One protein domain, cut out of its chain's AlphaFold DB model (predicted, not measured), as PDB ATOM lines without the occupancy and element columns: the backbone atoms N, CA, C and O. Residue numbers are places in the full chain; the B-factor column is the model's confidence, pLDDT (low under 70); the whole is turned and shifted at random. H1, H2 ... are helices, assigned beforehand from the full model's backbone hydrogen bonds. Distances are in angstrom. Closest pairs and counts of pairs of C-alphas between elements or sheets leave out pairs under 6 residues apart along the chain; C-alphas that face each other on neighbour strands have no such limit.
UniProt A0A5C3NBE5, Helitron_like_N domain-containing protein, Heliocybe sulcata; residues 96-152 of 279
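What this domain is: This is residues 96 to 152 of the 279 residues of the protein "Helitron_like_N domain-containing protein" of Heliocybe sulcata (UniProt A0A5C3NBE5). Three helices spread like a fan from one corner: H3, the longest, is met by H1 and by the first part of H2, while H1 and H2 stay apart from each other. From the corner, H2 and H3 open as a wide V, whose far ends stick out as residues 117 to 123 and residues 144 to 152, and residues 122 to 130 fold back from the far end of H2 to the beginning of H3. The printed part has 57 residues with three named helices, H1, H2 and H3 in chain order, and no named strand; its class is all helix. It is only just compact, close to loose, with a radius of gyration of the C-alphas of 12.3 A, and its outline is flat, with spans of 31 by 29 by 16 A.

How they stand to each other: H3, residues 131 to 147, touches both other helices. H1, residues 98 to 107, touches residues 135 to 142 of H3 alone. Their closest C-alphas, those of Leu 105 and Leu 139, are 6.9 A apart. The two helices run opposite ways at a steep tilt of 45 degrees. H2, residues 110 to 121, touches H3 with its residues 112 to 116 alone, and H3 meets this touch with residues 132 to 136 alone. Their closest C-alphas, those of Leu 113 and Cys 136, are 6.4 A apart. H2 and H3 run the same way at a steep tilt of 68 degrees, only just short of about perpendicular. H1 and H2 are apart, though a tight link of 2 residues joins them. In H1, H2 and H3, every O i to N i+4 pair is within hydrogen-bond range.

Where its parts are: H3 has 17 residues, Lys 131 to Gly 147, and measures 24.2 A from first to last C-alpha, from (-68.538, -17.446, 35.835) to (-76.386, -20.659, 58.465). H2 has 12 residues, Thr 110 to Ala 121, and measures 16.2 A. H1 has 10 residues, Phe 98 to Ser 107, and measures 14.0 A, with C-alpha 98 at (-82.292, -27.628, 46.975).

The domain as a whole: The two C-alphas farthest apart, those of Asn 96 and Lys 122, are 35.7 A apart. Residues 117 to 123, of which 117 to 121 belong to H2, and residues 144 to 152, of which 144 to 147 belong to H3, stand free. Without them the body has 41 residues and spans 33 by 17 by 15 A. The printed part has no cut, and the link from H2 to H3 is short, with 9 residues. The mean pLDDT of the printed part is 79.5; residue 96 and residues 146 to 152 are under 70.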
ATOM      1  N   ASN A  96     -87.743 -25.941  46.764       68.50
ATOM      2  CA  ASN A  96     -87.573 -26.170  45.323       68.50
ATOM      3  C   ASN A  96     -86.168 -25.816  44.791       68.50
ATOM      4  O   ASN A  96     -85.808 -26.249  43.709       68.50
ATOM      5  N   SER A  97     -85.378 -25.031  45.531       71.00
ATOM      6  CA  SER A  97     -84.005 -24.662  45.174       71.00
ATOM      7  C   SER A  97     -82.938 -25.668  45.631       71.00
ATOM      8  O   SER A  97     -81.764 -25.444  45.360       71.00
ATOM      9  N   PHE A  98     -83.283 -26.713  46.393       73.25
ATOM     10  CA  PHE A  98     -82.292 -27.628  46.975       73.25
ATOM     11  C   PHE A  98     -81.527 -28.429  45.921       73.25
ATOM     12  O   PHE A  98     -80.313 -28.608  46.047       73.25
ATOM     13  N   GLU A  99     -82.224 -28.882  44.882       77.81
ATOM     14  CA  GLU A  99     -81.615 -29.613  43.772       77.81
ATOM     15  C   GLU A  99     -80.587 -28.727  43.059       77.81
ATOM     16  O   GLU A  99     -79.423 -29.111  42.960       77.81
ATOM     17  N   ASP A 100     -80.954 -27.478  42.753       77.94
ATOM     18  CA  ASP A 100     -80.045 -26.498  42.152       77.94
ATOM     19  C   ASP A 100     -78.815 -26.198  43.034       77.94
ATOM     20  O   ASP A 100     -77.708 -26.006  42.530       77.94
ATOM     21  N   VAL A 101     -78.990 -26.116  44.361       76.56
ATOM     22  CA  VAL A 101     -77.881 -25.890  45.311       76.56
ATOM     23  C   VAL A 101     -76.946 -27.097  45.343       76.56
ATOM     24  O   VAL A 101     -75.727 -26.934  45.365       76.56
ATOM     25  N   THR A 102     -77.506 -28.306  45.342       78.75
ATOM     26  CA  THR A 102     -76.735 -29.554  45.377       78.75
ATOM     27  C   THR A 102     -75.968 -29.752  44.077       78.75
ATOM     28  O   THR A 102     -74.779 -30.072  44.113       78.75
ATOM     29  N   GLU A 103     -76.606 -29.495  42.934       83.12
ATOM     30  CA  GLU A 103     -75.959 -29.531  41.626       83.12
ATOM     31  C   GLU A 103     -74.806 -28.524  41.563       83.12
ATOM     32  O   GLU A 103     -73.689 -28.915  41.230       83.12
ATOM     33  N   ARG A 104     -75.022 -27.274  42.006       81.44
ATOM     34  CA  ARG A 104     -73.952 -26.262  42.110       81.44
ATOM     35  C   ARG A 104     -72.799 -26.705  43.005       81.44
ATOM     36  O   ARG A 104     -71.641 -26.452  42.681       81.44
ATOM     37  N   LEU A 105     -73.095 -27.342  44.136       81.06
ATOM     38  CA  LEU A 105     -72.078 -27.819  45.074       81.06
ATOM     39  C   LEU A 105     -71.226 -28.937  44.460       81.06
ATOM     40  O   LEU A 105     -70.021 -28.983  44.697       81.06
ATOM     41  N   LEU A 106     -71.832 -29.808  43.650       84.00
ATOM     42  CA  LEU A 106     -71.137 -30.883  42.940       84.00
ATOM     43  C   LEU A 106     -70.395 -30.390  41.690       84.00
ATOM     44  O   LEU A 106     -69.353 -30.943  41.343       84.00
ATOM     45  N   SER A 107     -70.906 -29.355  41.023       83.88
ATOM     46  CA  SER A 107     -70.329 -28.800  39.796       83.88
ATOM     47  C   SER A 107     -69.233 -27.762  40.047       83.88
ATOM     48  O   SER A 107     -68.633 -27.263  39.090       83.88
ATOM     49  N   ILE A 108     -68.984 -27.385  41.307       84.19
ATOM     50  CA  ILE A 108     -68.074 -26.290  41.632       84.19
ATOM     51  C   ILE A 108     -66.623 -26.635  41.295       84.19
ATOM     52  O   ILE A 108     -66.112 -27.721  41.578       84.19
ATOM     53  N   ASN A 109     -65.919 -25.662  40.722       83.81
ATOM     54  CA  ASN A 109     -64.504 -25.813  40.449       83.81
ATOM     55  C   ASN A 109     -63.691 -25.649  41.747       83.81
ATOM     56  O   ASN A 109     -63.561 -24.553  42.300       83.81
ATOM     57  N   THR A 110     -63.108 -26.747  42.224       84.44
ATOM     58  CA  THR A 110     -62.337 -26.790  43.474       84.44
ATOM     59  C   THR A 110     -61.053 -25.957  43.437       84.44
ATOM     60  O   THR A 110     -60.627 -25.464  44.484       84.44
ATOM     61  N   THR A 111     -60.442 -25.744  42.264       86.88
ATOM     62  CA  THR A 111     -59.240 -24.900  42.136       86.88
ATOM     63  C   THR A 111     -59.592 -23.415  42.150       86.88
ATOM     64  O   THR A 111     -58.876 -22.614  42.758       86.88
ATOM     65  N   THR A 112     -60.732 -23.036  41.566       85.69
ATOM     66  CA  THR A 112     -61.272 -21.677  41.692       85.69
ATOM     67  C   THR A 112     -61.632 -21.380  43.144       85.69
ATOM     68  O   THR A 112     -61.206 -20.351  43.668       85.69
ATOM     69  N   LEU A 113     -62.315 -22.305  43.828       85.06
ATOM     70  CA  LEU A 113     -62.696 -22.155  45.235       85.06
ATOM     71  C   LEU A 113     -61.478 -21.983  46.156       85.06
ATOM     72  O   LEU A 113     -61.483 -21.106  47.020       85.06
ATOM     73  N   SER A 114     -60.417 -22.777  45.971       85.69
ATOM     74  CA  SER A 114     -59.202 -22.675  46.793       85.69
ATOM     75  C   SER A 114     -58.443 -21.369  46.553       85.69
ATOM     76  O   SER A 114     -57.966 -20.744  47.503       85.69
ATOM     77  N   THR A 115     -58.399 -20.904  45.303       86.69
ATOM     78  CA  THR A 115     -57.809 -19.609  44.940       86.69
ATOM     79  C   THR A 115     -58.599 -18.455  45.560       86.69
ATOM     80  O   THR A 115     -58.012 -17.555  46.163       86.69
ATOM     81  N   LEU A 116     -59.933 -18.505  45.479       86.44
ATOM     82  CA  LEU A 116     -60.837 -17.546  46.115       86.44
ATOM     83  C   LEU A 116     -60.651 -17.522  47.634       86.44
ATOM     84  O   LEU A 116     -60.483 -16.451  48.212       86.44
ATOM     85  N   ALA A 117     -60.606 -18.692  48.273       85.31
ATOM     86  CA  ALA A 117     -60.388 -18.810  49.710       85.31
ATOM     87  C   ALA A 117     -59.043 -18.201  50.138       85.31
ATOM     88  O   ALA A 117     -58.988 -17.474  51.127       85.31
ATOM     89  N   ALA A 118     -57.972 -18.429  49.370       87.62
ATOM     90  CA  ALA A 118     -56.657 -17.850  49.647       87.62
ATOM     91  C   ALA A 118     -56.641 -16.317  49.517       87.62
ATOM     92  O   ALA A 118     -56.004 -15.640  50.324       87.62
ATOM     93  N   ARG A 119     -57.350 -15.760  48.527       85.75
ATOM     94  CA  ARG A 119     -57.486 -14.305  48.333       85.75
ATOM     95  C   ARG A 119     -58.316 -13.657  49.440       85.75
ATOM     96  O   ARG A 119     -57.894 -12.662  50.028       85.75
ATOM     97  N   LEU A 120     -59.446 -14.268  49.792       84.31
ATOM     98  CA  LEU A 120     -60.295 -13.814  50.896       84.31
ATOM     99  C   LEU A 120     -59.566 -13.890  52.245       84.31
ATOM    100  O   LEU A 120     -59.675 -12.969  53.049       84.31
ATOM    101  N   ALA A 121     -58.758 -14.931  52.480       85.38
ATOM    102  CA  ALA A 121     -57.942 -15.055  53.692       85.38
ATOM    103  C   ALA A 121     -56.874 -13.953  53.822       85.38
ATOM    104  O   ALA A 121     -56.504 -13.588  54.935       85.38
ATOM    105  N   LYS A 122     -56.401 -13.395  52.699       88.44
ATOM    106  CA  LYS A 122     -55.492 -12.235  52.668       88.44
ATOM    107  C   LYS A 122     -56.204 -10.892  52.874       88.44
ATOM    108  O   LYS A 122     -55.531  -9.870  52.967       88.44
ATOM    109  N   GLY A 123     -57.536 -10.884  52.964       78.06
ATOM    110  CA  GLY A 123     -58.336  -9.671  53.146       78.06
ATOM    111  C   GLY A 123     -58.593  -8.888  51.857       78.06
ATOM    112  O   GLY A 123     -58.929  -7.708  51.924       78.06
ATOM    113  N   GLU A 124     -58.429  -9.508  50.685       82.25
ATOM    114  CA  GLU A 124     -58.763  -8.868  49.411       82.25
ATOM    115  C   GLU A 124     -60.287  -8.705  49.260       82.25
ATOM    116  O   GLU A 124     -61.051  -9.645  49.492       82.25
ATOM    117  N   ASN A 125     -60.738  -7.530  48.805       74.00
ATOM    118  CA  ASN A 125     -62.115  -7.341  48.341       74.00
ATOM    119  C   ASN A 125     -62.262  -7.989  46.960       74.00
ATOM    120  O   ASN A 125     -61.929  -7.384  45.941       74.00
ATOM    121  N   VAL A 126     -62.728  -9.237  46.933       77.06
ATOM    122  CA  VAL A 126     -62.890  -9.998  45.692       77.06
ATOM    123  C   VAL A 126     -64.289  -9.768  45.124       77.06
ATOM    124  O   VAL A 126     -65.279 -10.206  45.703       77.06
ATOM    125  N   THR A 127     -64.370  -9.100  43.976       79.00
ATOM    126  CA  THR A 127     -65.555  -9.137  43.112       79.00
ATOM    127  C   THR A 127     -65.400 -10.283  42.115       79.00
ATOM    128  O   THR A 127     -64.318 -10.394  41.527       79.00
ATOM    129  N   PRO A 128     -66.429 -11.121  41.905       80.31
ATOM    130  CA  PRO A 128     -66.351 -12.194  40.926       80.31
ATOM    131  C   PRO A 128     -66.092 -11.613  39.537       80.31
ATOM    132  O   PRO A 128     -66.736 -10.655  39.113       80.31
ATOM    133  N   SER A 129     -65.097 -12.172  38.860       81.88
ATOM    134  CA  SER A 129     -64.632 -11.726  37.542       81.88
ATOM    135  C   SER A 129     -64.960 -12.723  36.433       81.88
ATOM    136  O   SER A 129     -64.960 -12.375  35.254       81.88
ATOM    137  N   ASN A 130     -65.233 -13.972  36.806       84.56
ATOM    138  CA  ASN A 130     -65.542 -15.054  35.890       84.56
ATOM    139  C   ASN A 130     -66.724 -15.878  36.414       84.56
ATOM    140  O   ASN A 130     -67.023 -15.867  37.607       84.56
ATOM    141  N   LYS A 131     -67.361 -16.631  35.513       82.75
ATOM    142  CA  LYS A 131     -68.538 -17.446  35.835       82.75
ATOM    143  C   LYS A 131     -68.275 -18.460  36.960       82.75
ATOM    144  O   LYS A 131     -69.129 -18.667  37.807       82.75
ATOM    145  N   TYR A 132     -67.070 -19.032  37.023       82.56
ATOM    146  CA  TYR A 132     -66.698 -19.972  38.088       82.56
ATOM    147  C   TYR A 132     -66.614 -19.300  39.468       82.56
ATOM    148  O   TYR A 132     -66.984 -19.901  40.472       82.56
ATOM    149  N   GLU A 133     -66.139 -18.055  39.533       84.12
ATOM    150  CA  GLU A 133     -66.142 -17.239  40.744       84.12
ATOM    151  C   GLU A 133     -67.576 -16.833  41.108       84.12
ATOM    152  O   GLU A 133     -67.939 -16.946  42.277       84.12
ATOM    153  N   GLU A 134     -68.408 -16.428  40.141       85.31
ATOM    154  CA  GLU A 134     -69.835 -16.138  40.371       85.31
ATOM    155  C   GLU A 134     -70.563 -17.335  40.996       85.31
ATOM    156  O   GLU A 134     -71.236 -17.173  42.015       85.31
ATOM    157  N   ASP A 135     -70.351 -18.540  40.462       83.31
ATOM    158  CA  ASP A 135     -70.925 -19.778  40.994       83.31
ATOM    159  C   ASP A 135     -70.439 -20.061  42.430       83.31
ATOM    160  O   ASP A 135     -71.231 -20.449  43.295       83.31
ATOM    161  N   CYS A 136     -69.162 -19.789  42.738       83.12
ATOM    162  CA  CYS A 136     -68.631 -19.900  44.102       83.12
ATOM    163  C   CYS A 136     -69.299 -18.910  45.072       83.12
ATOM    164  O   CYS A 136     -69.627 -19.272  46.204       83.12
ATOM    165  N   PHE A 137     -69.511 -17.661  44.650       83.56
ATOM    166  CA  PHE A 137     -70.196 -16.651  45.464       83.56
ATOM    167  C   PHE A 137     -71.678 -16.969  45.653       83.56
ATOM    168  O   PHE A 137     -72.218 -16.738  46.738       83.56
ATOM    169  N   GLN A 138     -72.332 -17.521  44.632       83.00
ATOM    170  CA  GLN A 138     -73.713 -17.964  44.739       83.00
ATOM    171  C   GLN A 138     -73.836 -19.133  45.724       83.00
ATOM    172  O   GLN A 138     -74.703 -19.091  46.594       83.00
ATOM    173  N   LEU A 139     -72.913 -20.101  45.689       82.88
ATOM    174  CA  LEU A 139     -72.873 -21.177  46.681       82.88
ATOM    175  C   LEU A 139     -72.652 -20.639  48.102       82.88
ATOM    176  O   LEU A 139     -73.339 -21.053  49.032       82.88
ATOM    177  N   LEU A 140     -71.733 -19.685  48.289       79.75
ATOM    178  CA  LEU A 140     -71.527 -19.033  49.588       79.75
ATOM    179  C   LEU A 140     -72.793 -18.332  50.086       79.75
ATOM    180  O   LEU A 140     -73.089 -18.393  51.275       79.75
ATOM    181  N   LYS A 141     -73.554 -17.690  49.197       79.31
ATOM    182  CA  LYS A 141     -74.832 -17.052  49.533       79.31
ATOM    183  C   LYS A 141     -75.890 -18.080  49.936       79.31
ATOM    184  O   LYS A 141     -76.619 -17.848  50.900       79.31
ATOM    185  N   ASP A 142     -75.948 -19.205  49.230       76.25
ATOM    186  CA  ASP A 142     -76.851 -20.313  49.541       76.25
ATOM    187  C   ASP A 142     -76.504 -20.923  50.917       76.25
ATOM    188  O   ASP A 142     -77.388 -21.133  51.748       76.25
ATOM    189  N   LEU A 143     -75.210 -21.101  51.216       74.06
ATOM    190  CA  LEU A 143     -74.708 -21.547  52.526       74.06
ATOM    191  C   LEU A 143     -74.942 -20.521  53.642       74.06
ATOM    192  O   LEU A 143     -75.343 -20.896  54.745       74.06
ATOM    193  N   ASP A 144     -74.733 -19.231  53.371       72.31
ATOM    194  CA  ASP A 144     -75.038 -18.141  54.302       72.31
ATOM    195  C   ASP A 144     -76.523 -18.202  54.687       72.31
ATOM    196  O   ASP A 144     -76.850 -18.157  55.875       72.31
ATOM    197  N   HIS A 145     -77.414 -18.366  53.701       70.12
ATOM    198  CA  HIS A 145     -78.858 -18.500  53.915       70.12
ATOM    199  C   HIS A 145     -79.191 -19.699  54.817       70.12
ATOM    200  O   HIS A 145     -80.072 -19.597  55.671       70.12
ATOM    201  N   ILE A 146     -78.443 -20.802  54.696       66.06
ATOM    202  CA  ILE A 146     -78.560 -21.972  55.581       66.06
ATOM    203  C   ILE A 146     -78.104 -21.661  57.009       66.06
ATOM    204  O   ILE A 146     -78.814 -21.964  57.973       66.06
ATOM    205  N   GLY A 147     -76.954 -21.004  57.162       65.00
ATOM    206  CA  GLY A 147     -76.386 -20.659  58.465       65.00
ATOM    207  C   GLY A 147     -77.234 -19.679  59.285       65.00
ATOM    208  O   GLY A 147     -77.089 -19.621  60.506       65.00
ATOM    209  N   GLY A 148     -78.136 -18.921  58.654       66.06
ATOM    210  CA  GLY A 148     -78.982 -17.915  59.307       66.06
ATOM    211  C   GLY A 148     -79.887 -18.441  60.427       66.06
ATOM    212  O   GLY A 148     -80.192 -17.696  61.354       66.06
ATOM    213  N   HIS A 149     -80.272 -19.719  60.382       67.25
ATOM    214  CA  HIS A 149     -81.170 -20.346  61.364       67.25
ATOM    215  C   HIS A 149     -80.463 -20.866  62.630       67.25
ATOM    216  O   HIS A 149     -81.109 -21.413  63.527       67.25
ATOM    217  N   VAL A 150     -79.139 -20.719  62.706       67.12
ATOM    218  CA  VAL A 150     -78.327 -21.144  63.849       67.12
ATOM    219  C   VAL A 150     -77.901 -19.911  64.636       67.12
ATOM    220  O   VAL A 150     -77.205 -19.036  64.112       67.12
ATOM    221  N   GLU A 151     -78.314 -19.826  65.899       66.81
ATOM    222  CA  GLU A 151     -77.933 -18.714  66.770       66.81
ATOM    223  C   GLU A 151     -76.407 -18.636  66.923       66.81
ATOM    224  O   GLU A 151     -75.729 -19.630  67.176       66.81
ATOM    225  N   GLY A 152     -75.845 -17.435  66.764       68.06
ATOM    226  CA  GLY A 152     -74.401 -17.211  66.878       68.06
ATOM    227  C   GLY A 152     -73.581 -17.572  65.632       68.06
ATOM    228  O   GLY A 152     -72.360 -17.372  65.643       68.06
TER     229      GLY A 152